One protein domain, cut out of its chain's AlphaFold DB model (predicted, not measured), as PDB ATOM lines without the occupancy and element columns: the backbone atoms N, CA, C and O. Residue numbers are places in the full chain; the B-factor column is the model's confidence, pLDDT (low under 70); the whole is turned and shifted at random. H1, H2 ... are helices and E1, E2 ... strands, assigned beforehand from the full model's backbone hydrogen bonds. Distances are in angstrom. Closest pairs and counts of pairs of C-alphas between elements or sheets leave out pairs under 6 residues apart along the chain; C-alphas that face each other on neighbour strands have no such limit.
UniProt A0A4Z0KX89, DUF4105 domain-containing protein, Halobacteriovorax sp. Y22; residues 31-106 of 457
ATOM      1  N   ASP A  31     415.909 421.429 294.310       90.75
ATOM      2  CA  ASP A  31     415.979 420.308 295.224       90.75
ATOM      3  C   ASP A  31     414.564 419.837 295.633       90.75
ATOM      4  O   ASP A  31     413.521 420.225 295.086       90.75
ATOM      5  N   ARG A  32     414.475 418.862 296.538       88.38
ATOM      6  CA  ARG A  32     413.160 418.378 296.983       88.38
ATOM      7  C   ARG A  32     412.398 419.434 297.790       88.38
ATOM      8  O   ARG A  32     411.181 419.531 297.631       88.38
ATOM      9  N   ASN A  33     413.084 420.159 298.661       89.94
ATOM     10  CA  ASN A  33     412.492 421.119 299.575       89.94
ATOM     11  C   ASN A  33     411.986 422.348 298.822       89.94
ATOM     12  O   ASN A  33     410.844 422.748 299.048       89.94
ATOM     13  N   GLU A  34     412.786 422.871 297.897       93.00
ATOM     14  CA  GLU A  34     412.458 423.990 297.013       93.00
ATOM     15  C   GLU A  34     411.247 423.663 296.149       93.00
ATOM     16  O   GLU A  34     410.290 424.434 296.097       93.00
ATOM     17  N   ARG A  35     411.218 422.465 295.545       92.50
ATOM     18  CA  ARG A  35     410.033 422.010 294.802       92.50
ATOM     19  C   ARG A  35     408.812 421.913 295.694       92.50
ATOM     20  O   ARG A  35     407.756 422.399 295.313       92.50
ATOM     21  N   ASP A  36     408.924 421.277 296.856       91.31
ATOM     22  CA  ASP A  36     407.774 421.109 297.745       91.31
ATOM     23  C   ASP A  36     407.266 422.474 298.274       91.31
ATOM     24  O   ASP A  36     406.055 422.638 298.428       91.31
ATOM     25  N   GLN A  37     408.142 423.469 298.479       93.50
ATOM     26  CA  GLN A  37     407.752 424.845 298.821       93.50
ATOM     27  C   GLN A  37     407.083 425.569 297.647       93.50
ATOM     28  O   GLN A  37     406.014 426.151 297.831       93.50
ATOM     29  N   PHE A  38     407.652 425.497 296.440       95.12
ATOM     30  CA  PHE A  38     407.047 426.094 295.249       95.12
ATOM     31  C   PHE A  38     405.651 425.521 294.982       95.12
ATOM     32  O   PHE A  38     404.702 426.270 294.760       95.12
ATOM     33  N   LEU A  39     405.500 424.196 295.072       93.62
ATOM     34  CA  LEU A  39     404.209 423.520 294.915       93.62
ATOM     35  C   LEU A  39     403.196 423.962 295.980       93.62
ATOM     36  O   LEU A  39     402.010 424.061 295.677       93.62
ATOM     37  N   ALA A  40     403.639 424.245 297.209       92.62
ATOM     38  CA  ALA A  40     402.777 424.805 298.248       92.62
ATOM     39  C   ALA A  40     402.361 426.254 297.925       92.62
ATOM     40  O   ALA A  40     401.174 426.564 297.996       92.62
ATOM     41  N   LEU A  41     403.299 427.102 297.482       93.69
ATOM     42  CA  LEU A  41     403.052 428.494 297.067       93.69
ATOM     43  C   LEU A  41     402.068 428.623 295.895       93.69
ATOM     44  O   LEU A  41     401.373 429.633 295.781       93.69
ATOM     45  N   THR A  42     402.033 427.621 295.018       92.56
ATOM     46  CA  THR A  42     401.233 427.591 293.778       92.56
ATOM     47  C   THR A  42     400.058 426.606 293.844       92.56
ATOM     48  O   THR A  42     399.347 426.406 292.866       92.56
ATOM     49  N   ASN A  43     399.827 426.004 295.015       90.62
ATOM     50  CA  ASN A  43     398.754 425.048 295.294       90.62
ATOM     51  C   ASN A  43     398.684 423.851 294.315       90.62
ATOM     52  O   ASN A  43     397.612 423.393 293.908       90.62
ATOM     53  N   TRP A  44     399.842 423.289 293.964       91.69
ATOM     54  CA  TRP A  44     399.944 422.045 293.203       91.69
ATOM     55  C   TRP A  44     400.085 420.829 294.114       91.69
ATOM     56  O   TRP A  44     400.908 420.770 295.029       91.69
ATOM     57  N   LYS A  45     399.335 419.773 293.800       88.62
ATOM     58  CA  LYS A  45     399.452 418.472 294.458       88.62
ATOM     59  C   LYS A  45     400.397 417.562 293.687       88.62
ATOM     60  O   LYS A  45     400.124 417.192 292.549       88.62
ATOM     61  N   ARG A  46     401.458 417.111 294.360       89.19
ATOM     62  CA  ARG A  46     402.369 416.063 293.876       89.19
ATOM     63  C   ARG A  46     402.001 414.704 294.462       89.19
ATOM     64  O   ARG A  46     401.959 414.542 295.686       89.19
ATOM     65  N   TYR A  47     401.809 413.713 293.601       85.38
ATOM     66  CA  TYR A  47     401.576 412.321 293.990       85.38
ATOM     67  C   TYR A  47     402.321 411.366 293.056       85.38
ATOM     68  O   TYR A  47     402.694 411.731 291.947       85.38
ATOM     69  N   ALA A  48     402.572 410.142 293.512       87.00
ATOM     70  CA  ALA A  48     403.200 409.106 292.700       87.00
ATOM     71  C   ALA A  48     402.259 407.910 292.581       87.00
ATOM     72  O   ALA A  48     401.567 407.578 293.545       87.00
ATOM     73  N   ARG A  49     402.230 407.275 291.411       88.69
ATOM     74  CA  ARG A  49     401.480 406.039 291.160       88.69
ATOM     75  C   ARG A  49     402.361 405.056 290.404       88.69
ATOM     76  O   ARG A  49     403.272 405.466 289.687       88.69
ATOM     77  N   MET A  50     402.087 403.770 290.583       90.50
ATOM     78  CA  MET A  50     402.670 402.729 289.746       90.50
ATOM     79  C   MET A  50     401.877 402.667 288.443       90.50
ATOM     80  O   MET A  50     400.650 402.568 288.475       90.50
ATOM     81  N   VAL A  51     402.567 402.766 287.315       88.62
ATOM     82  CA  VAL A  51     401.976 402.762 285.975       88.62
ATOM     83  C   VAL A  51     402.699 401.710 285.153       88.62
ATOM     84  O   VAL A  51     403.919 401.574 285.260       88.62
ATOM     85  N   ARG A  52     401.958 400.945 284.348       89.69
ATOM     86  CA  ARG A  52     402.576 400.035 283.383       89.69
ATOM     87  C   ARG A  52     403.058 400.832 282.179       89.69
ATOM     88  O   ARG A  52     402.253 401.471 281.511       89.69
ATOM     89  N   VAL A  53     404.354 400.762 281.907       86.31
ATOM     90  CA  VAL A  53     404.988 401.346 280.722       86.31
ATOM     91  C   VAL A  53     405.740 400.220 280.030       86.31
ATOM     92  O   VAL A  53     406.682 399.680 280.600       86.31
ATOM     93  N   ASN A  54     405.300 399.842 278.828       87.75
ATOM     94  CA  ASN A  54     405.869 398.735 278.047       87.75
ATOM     95  C   ASN A  54     405.943 397.400 278.818       87.75
ATOM     96  O   ASN A  54     406.932 396.685 278.735       87.75
ATOM     97  N   GLY A  55     404.908 397.075 279.598       87.44
ATOM     98  CA  GLY A  55     404.847 395.846 280.403       87.44
ATOM     99  C   GLY A  55     405.459 395.964 281.803       87.44
ATOM    100  O   GLY A  55     405.006 395.270 282.712       87.44
ATOM    101  N   ASP A  56     406.369 396.917 282.027       89.19
ATOM    102  CA  ASP A  56     407.007 397.136 283.328       89.19
ATOM    103  C   ASP A  56     406.182 398.047 284.237       89.19
ATOM    104  O   ASP A  56     405.731 399.125 283.841       89.19
ATOM    105  N   LEU A  57     406.057 397.668 285.508       88.44
ATOM    106  CA  LEU A  57     405.527 398.534 286.561       88.44
ATOM    107  C   LEU A  57     406.574 399.586 286.949       88.44
ATOM    108  O   LEU A  57     407.535 399.293 287.656       88.44
ATOM    109  N   ARG A  58     406.365 400.837 286.530       90.19
ATOM    110  CA  ARG A  58     407.243 401.968 286.854       90.19
ATOM    111  C   ARG A  58     406.537 402.965 287.764       90.19
ATOM    112  O   ARG A  58     405.361 403.278 287.587       90.19
ATOM    113  N   ARG A  59     407.266 403.496 288.747       89.19
ATOM    114  CA  ARG A  59     406.771 404.585 289.596       89.19
ATOM    115  C   ARG A  59     406.851 405.896 288.822       89.19
ATOM    116  O   ARG A  59     407.945 406.376 288.543       89.19
ATOM    117  N   GLN A  60     405.706 406.504 288.544       88.81
ATOM    118  CA  GLN A  60     405.621 407.796 287.870       88.81
ATOM    119  C   GLN A  60     405.074 408.864 288.819       88.81
ATOM    120  O   GLN A  60     404.190 408.605 289.641       88.81
ATOM    121  N   VAL A  61     405.638 410.070 288.728       87.50
ATOM    122  CA  VAL A  61     405.211 411.242 289.498       87.50
ATOM    123  C   VAL A  61     404.250 412.061 288.651       87.50
ATOM    124  O   VAL A  61     404.533 412.357 287.495       87.50
ATOM    125  N   PHE A  62     403.140 412.450 289.260       88.56
ATOM    126  CA  PHE A  62     402.103 413.270 288.662       88.56
ATOM    127  C   PHE A  62     401.905 414.542 289.478       88.56
ATOM    128  O   PHE A  62     402.084 414.561 290.704       88.56
ATOM    129  N   TYR A  63     401.486 415.584 288.773       91.31
ATOM    130  CA  TYR A  63     401.116 416.868 289.338       91.31
ATOM    131  C   TYR A  63     399.676 417.176 288.958       91.31
ATOM    132  O   TYR A  63     399.249 416.901 287.841       91.31
ATOM    133  N   ARG A  64     398.924 417.726 289.905       89.12
ATOM    134  CA  ARG A  64     397.567 418.213 289.677       89.12
ATOM    135  C   ARG A  64     397.409 419.551 290.375       89.12
ATOM    136  O   ARG A  64     397.638 419.617 291.583       89.12
ATOM    137  N   SER A  65     397.010 420.579 289.634       89.25
ATOM    138  CA  SER A  65     396.617 421.846 290.240       89.25
ATOM    139  C   SER A  65     395.394 421.613 291.115       89.25
ATOM    140  O   SER A  65     394.477 420.878 290.733       89.25
ATOM    141  N   LEU A  66     395.408 422.192 292.311       84.69
ATOM    142  CA  LEU A  66     394.228 422.230 293.164       84.69
ATOM    143  C   LEU A  66     393.381 423.471 292.900       84.69
ATOM    144  O   LEU A  66     392.224 423.466 293.288       84.69
ATOM    145  N   ARG A  67     393.919 424.476 292.202       83.94
ATOM    146  CA  ARG A  67     393.149 425.625 291.730       83.94
ATOM    147  C   ARG A  67     392.121 425.210 290.674       83.94
ATOM    148  O   ARG A  67     392.477 424.460 289.761       83.94
ATOM    149  N   GLU A  68     390.901 425.715 290.800       75.75
ATOM    150  CA  GLU A  68     389.783 425.583 289.869       75.75
ATOM    151  C   GLU A  68     390.096 426.282 288.539       75.75
ATOM    152  O   GLU A  68     389.965 425.668 287.482       75.75
ATOM    153  N   ASN A  69     390.621 427.511 288.582       78.44
ATOM    154  CA  ASN A  69     390.921 428.322 287.395       78.44
ATOM    155  C   ASN A  69     392.427 428.399 287.123       78.44
ATOM    156  O   ASN A  69     393.039 429.468 287.080       78.44
ATOM    157  N   ASN A  70     393.053 427.239 286.947       83.94
ATOM    158  CA  ASN A  70     394.482 427.156 286.678       83.94
ATOM    159  C   ASN A  70     394.804 427.266 285.181       83.94
ATOM    160  O   ASN A  70     394.406 426.406 284.401       83.94
ATOM    161  N   LYS A  71     395.593 428.278 284.800       89.75
ATOM    162  CA  LYS A  71     395.994 428.521 283.402       89.75
ATOM    163  C   LYS A  71     397.222 427.731 282.922       89.75
ATOM    164  O   LYS A  71     397.530 427.795 281.743       89.75
ATOM    165  N   TYR A  72     397.928 427.034 283.816       91.81
ATOM    166  CA  TYR A  72     399.172 426.319 283.502       91.81
ATOM    167  C   TYR A  72     398.959 424.803 283.465       91.81
ATOM    168  O   TYR A  72     398.357 424.241 284.377       91.81
ATOM    169  N   GLU A  73     399.519 424.092 282.496       89.38
ATOM    170  CA  GLU A  73     399.372 422.636 282.387       89.38
ATOM    171  C   GLU A  73     400.241 421.877 283.400       89.38
ATOM    172  O   GLU A  73     399.935 420.744 283.788       89.38
ATOM    173  N   SER A  74     401.329 422.493 283.870       92.50
ATOM    174  CA  SER A  74     402.250 421.870 284.823       92.50
ATOM    175  C   SER A  74     402.917 422.873 285.773       92.50
ATOM    176  O   SER A  74     403.080 424.042 285.418       92.50
ATOM    177  N   PRO A  75     403.436 422.422 286.937       94.00
ATOM    178  CA  PRO A  75     404.223 423.287 287.816       94.00
ATOM    179  C   PRO A  75     405.487 423.833 287.148       94.00
ATOM    180  O   PRO A  75     405.960 424.897 287.518       94.00
ATOM    181  N   LYS A  76     406.052 423.105 286.173       92.88
ATOM    182  CA  LYS A  76     407.228 423.552 285.417       92.88
ATOM    183  C   LYS A  76     406.895 424.775 284.562       92.88
ATOM    184  O   LYS A  76     407.698 425.696 284.482       92.88
ATOM    185  N   GLU A  77     405.736 424.759 283.916       93.81
ATOM    186  CA  GLU A  77     405.272 425.873 283.093       93.81
ATOM    187  C   GLU A  77     404.989 427.111 283.950       93.81
ATOM    188  O   GLU A  77     405.493 428.190 283.646       93.81
ATOM    189  N   GLU A  78     404.280 426.943 285.073       94.88
ATOM    190  CA  GLU A  78     404.047 428.041 286.020       94.88
ATOM    191  C   GLU A  78     405.354 428.582 286.602       94.88
ATOM    192  O   GLU A  78     405.538 429.794 286.678       94.88
ATOM    193  N   PHE A  79     406.292 427.701 286.962       95.12
ATOM    194  CA  PHE A  79     407.611 428.101 287.444       95.12
ATOM    195  C   PHE A  79     408.333 428.980 286.423       95.12
ATOM    196  O   PHE A  79     408.788 430.063 286.773       95.12
ATOM    197  N   ASN A  80     408.385 428.561 285.157       92.31
ATOM    198  CA  ASN A  80     409.023 429.336 284.092       92.31
ATOM    199  C   ASN A  80     408.331 430.692 283.874       92.31
ATOM    200  O   ASN A  80     409.004 431.705 283.687       92.31
ATOM    201  N   SER A  81     406.996 430.725 283.939       93.25
ATOM    202  CA  SER A  81     406.229 431.974 283.882       93.25
ATOM    203  C   SER A  81     406.606 432.907 285.031       93.25
ATOM    204  O   SER A  81     406.835 434.091 284.805       93.25
ATOM    205  N   PHE A  82     406.707 432.389 286.256       94.75
ATOM    206  CA  PHE A  82     407.050 433.194 287.424       94.75
ATOM    207  C   PHE A  82     408.516 433.628 287.447       94.75
ATOM    208  O   PHE A  82     408.791 434.724 287.919       94.75
ATOM    209  N   VAL A  83     409.442 432.835 286.898       93.56
ATOM    210  CA  VAL A  83     410.825 433.280 286.655       93.56
ATOM    211  C   VAL A  83     410.822 434.493 285.725       93.56
ATOM    212  O   VAL A  83     411.440 435.507 286.041       93.56
ATOM    213  N   SER A  84     410.077 434.439 284.615       91.69
ATOM    214  CA  SER A  84     409.961 435.589 283.708       91.69
ATOM    215  C   SER A  84     409.381 436.813 284.420       91.69
ATOM    216  O   SER A  84     409.913 437.913 284.275       91.69
ATOM    217  N   GLU A  85     408.322 436.637 285.217       94.12
ATOM    218  CA  GLU A  85     407.728 437.739 285.980       94.12
ATOM    219  C   GLU A  85     408.686 438.301 287.041       94.12
ATOM    220  O   GLU A  85     408.772 439.516 287.186       94.12
ATOM    221  N   PHE A  86     409.448 437.460 287.737       94.00
ATOM    222  CA  PHE A  86     410.423 437.888 288.741       94.00
ATOM    223  C   PHE A  86     411.475 438.851 288.168       94.00
ATOM    224  O   PHE A  86     411.801 439.850 288.809       94.00
ATOM    225  N   TYR A  87     411.955 438.589 286.949       93.12
ATOM    226  CA  TYR A  87     412.965 439.424 286.293       93.12
ATOM    227  C   TYR A  87     412.399 440.644 285.558       93.12
ATOM    228  O   TYR A  87     413.103 441.640 285.404       93.12
ATOM    229  N   GLN A  88     411.157 440.576 285.073       93.69
ATOM    230  CA  GLN A  88     410.627 441.562 284.120       93.69
ATOM    231  C   GLN A  88     409.475 442.407 284.675       93.69
ATOM    232  O   GLN A  88     409.252 443.521 284.204       93.69
ATOM    233  N   ASN A  89     408.732 441.908 285.664       94.19
ATOM    234  CA  ASN A  89     407.546 442.572 286.196       94.19
ATOM    235  C   ASN A  89     407.859 443.270 287.526       94.19
ATOM    236  O   ASN A  89     407.946 442.638 288.581       94.19
ATOM    237  N   THR A  90     407.929 444.601 287.494       92.56
ATOM    238  CA  THR A  90     408.181 445.449 288.674       92.56
ATOM    239  C   THR A  90     407.155 445.259 289.796       92.56
ATOM    240  O   THR A  90     407.476 445.460 290.967       92.56
ATOM    241  N   ASN A  91     405.937 444.809 289.475       92.69
ATOM    242  CA  ASN A  91     404.873 444.565 290.450       92.69
ATOM    243  C   ASN A  91     404.869 443.136 291.019       92.69
ATOM    244  O   ASN A  91     404.088 442.854 291.932       92.69
ATOM    245  N   PHE A  92     405.727 442.228 290.533       94.12
ATOM    246  CA  PHE A  92     405.729 440.824 290.964       94.12
ATOM    247  C   PHE A  92     405.930 440.683 292.477       94.12
ATOM    248  O   PHE A  92     405.180 439.963 293.137       94.12
ATOM    249  N   LYS A  93     406.867 441.448 293.053       93.81
ATOM    250  CA  LYS A  93     407.102 441.520 294.505       93.81
ATOM    251  C   LYS A  93     405.838 441.892 295.284       93.81
ATOM    252  O   LYS A  93     405.544 441.276 296.306       93.81
ATOM    253  N   CYS A  94     405.089 442.887 294.815       91.88
ATOM    254  CA  CYS A  94     403.925 443.399 295.536       91.88
ATOM    255  C   CYS A  94     402.714 442.468 295.430       91.88
ATOM    256  O   CYS A  94     401.994 442.289 296.411       91.88
ATOM    257  N   ASN A  95     402.535 441.824 294.277       90.75
ATOM    258  CA  ASN A  95     401.421 440.906 294.039       90.75
ATOM    259  C   ASN A  95     401.680 439.507 294.621       90.75
ATOM    260  O   ASN A  95     400.749 438.808 295.012       90.75
ATOM    261  N   ASN A  96     402.947 439.085 294.690       92.25
ATOM    262  CA  ASN A  96     403.338 437.710 294.994       92.25
ATOM    263  C   ASN A  96     404.509 437.633 295.983       92.25
ATOM    264  O   ASN A  96     405.418 436.830 295.794       92.25
ATOM    265  N   LEU A  97     404.492 438.426 297.061       94.25
ATOM    266  CA  LEU A  97     405.637 438.569 297.975       94.25
ATOM    267  C   LEU A  97     406.257 437.239 298.437       94.25
ATOM    268  O   LEU A  97     407.473 437.092 298.418       94.25
ATOM    269  N   ALA A  98     405.447 436.260 298.850       94.88
ATOM    270  CA  ALA A  98     405.978 434.980 299.320       94.88
ATOM    271  C   ALA A  98     406.675 434.179 298.205       94.88
ATOM    272  O   ALA A  98     407.666 433.501 298.469       94.88
ATOM    273  N   THR A  99     406.185 434.292 296.968       95.44
ATOM    274  CA  THR A  99     406.811 433.706 295.779       95.44
ATOM    275  C   THR A  99     408.064 434.483 295.372       95.44
ATOM    276  O   THR A  99     409.069 433.871 295.037       95.44
ATOM    277  N   TYR A 100     408.034 435.816 295.437       95.75
ATOM    278  CA  TYR A 100     409.208 436.662 295.217       95.75
ATOM    279  C   TYR A 100     410.344 436.294 296.175       95.75
ATOM    280  O   TYR A 100     411.453 436.029 295.731       95.75
ATOM    281  N   GLU A 101     410.057 436.189 297.476       94.88
ATOM    282  CA  GLU A 101     411.048 435.794 298.485       94.88
ATOM    283  C   GLU A 101     411.577 434.372 298.260       94.88
ATOM    284  O   GLU A 101     412.749 434.123 298.521       94.88
ATOM    285  N   PHE A 102     410.753 433.459 297.735       95.25
ATOM    286  CA  PHE A 102     411.219 432.140 297.308       95.25
ATOM    287  C   PHE A 102     412.229 432.233 296.157       95.25
ATOM    288  O   PHE A 102     413.250 431.557 296.207       95.25
ATOM    289  N   PHE A 103     411.994 433.084 295.152       94.56
ATOM    290  CA  PHE A 103     412.972 433.295 294.081       94.56
ATOM    291  C   PHE A 103     414.260 433.926 294.605       94.56
ATOM    292  O   PHE A 103     415.330 433.427 294.282       94.56
ATOM    293  N   VAL A 104     414.169 434.922 295.493       93.75
ATOM    294  CA  VAL A 104     415.344 435.486 296.180       93.75
ATOM    295  C   VAL A 104     416.143 434.397 296.908       93.75
ATOM    296  O   VAL A 104     417.370 434.405 296.842       93.75
ATOM    297  N   ASP A 105     415.470 433.458 297.585       92.06
ATOM    298  CA  ASP A 105     416.130 432.361 298.307       92.06
ATOM    299  C   ASP A 105     416.907 431.421 297.372       92.06
ATOM    300  O   ASP A 105     418.010 431.006 297.721       92.06
ATOM    301  N   ILE A 106     416.359 431.090 296.196       91.62
ATOM    302  CA  ILE A 106     416.989 430.130 295.268       91.62
ATOM    303  C   ILE A 106     417.976 430.773 294.284       91.62
ATOM    304  O   ILE A 106     418.841 430.076 293.760       91.62
TER     305      ILE A 106
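This is residues 31 to 106 of the 457 residues of the protein "DUF4105 domain-containing protein" of Halobacteriovorax sp. Y22 (UniProt A0A4Z0KX89). A long two-stranded hairpin, E1 and E2, makes one end of an elongated shape, and a small group of helices makes the other. H1 and H4 lie side by side, with H2 running across them and short H3 far from the hairpin. The printed part has 76 residues, mixed helices and strands, in the order H1, E1, E2, H2, H3, H4; it is loose, radius of gyration of the C-alphas 15.0 A, spanning 50 by 27 by 18 A.

E1, residues 44 to 53, and E2, residues 56 to 65, form an antiparallel hairpin at 157 degrees, with N 45 and O 64 within hydrogen-bond range at 2.8 A. E1 bends by 64 degrees at residue 50. H1, residues 32 to 41, and H4, residues 97 to 106, touch at a shallow tilt of 15 degrees, opposite ways; their closest C-alphas, Leu 41 and Thr 99, are 6.6 A apart. H2, residues 75 to 88, only just touches H4, with residues 83 to 86 alone and 3 pairs of C-alphas within 8 A; the closest, Phe 86 and Tyr 100, are 6.7 A apart. H3, residues 92 to 95, is apart from both strands. Every O i to N i+4 pair is within hydrogen-bond range in H1, H2 and H4; H3 is too short for one.

E1 is 24.7 A long, E2 27.7 A and H2 19.7 A. H1 begins at C-alpha 32 (413.160, 418.378, 296.983); H4 ends at C-alpha 106 (416.989, 430.130, 295.268).

The two C-alphas farthest apart, Gly 55 and Thr 90, are 50.4 A apart. The printed part has no cut, no link is long, and no printed residue is under 70 in pLDDT.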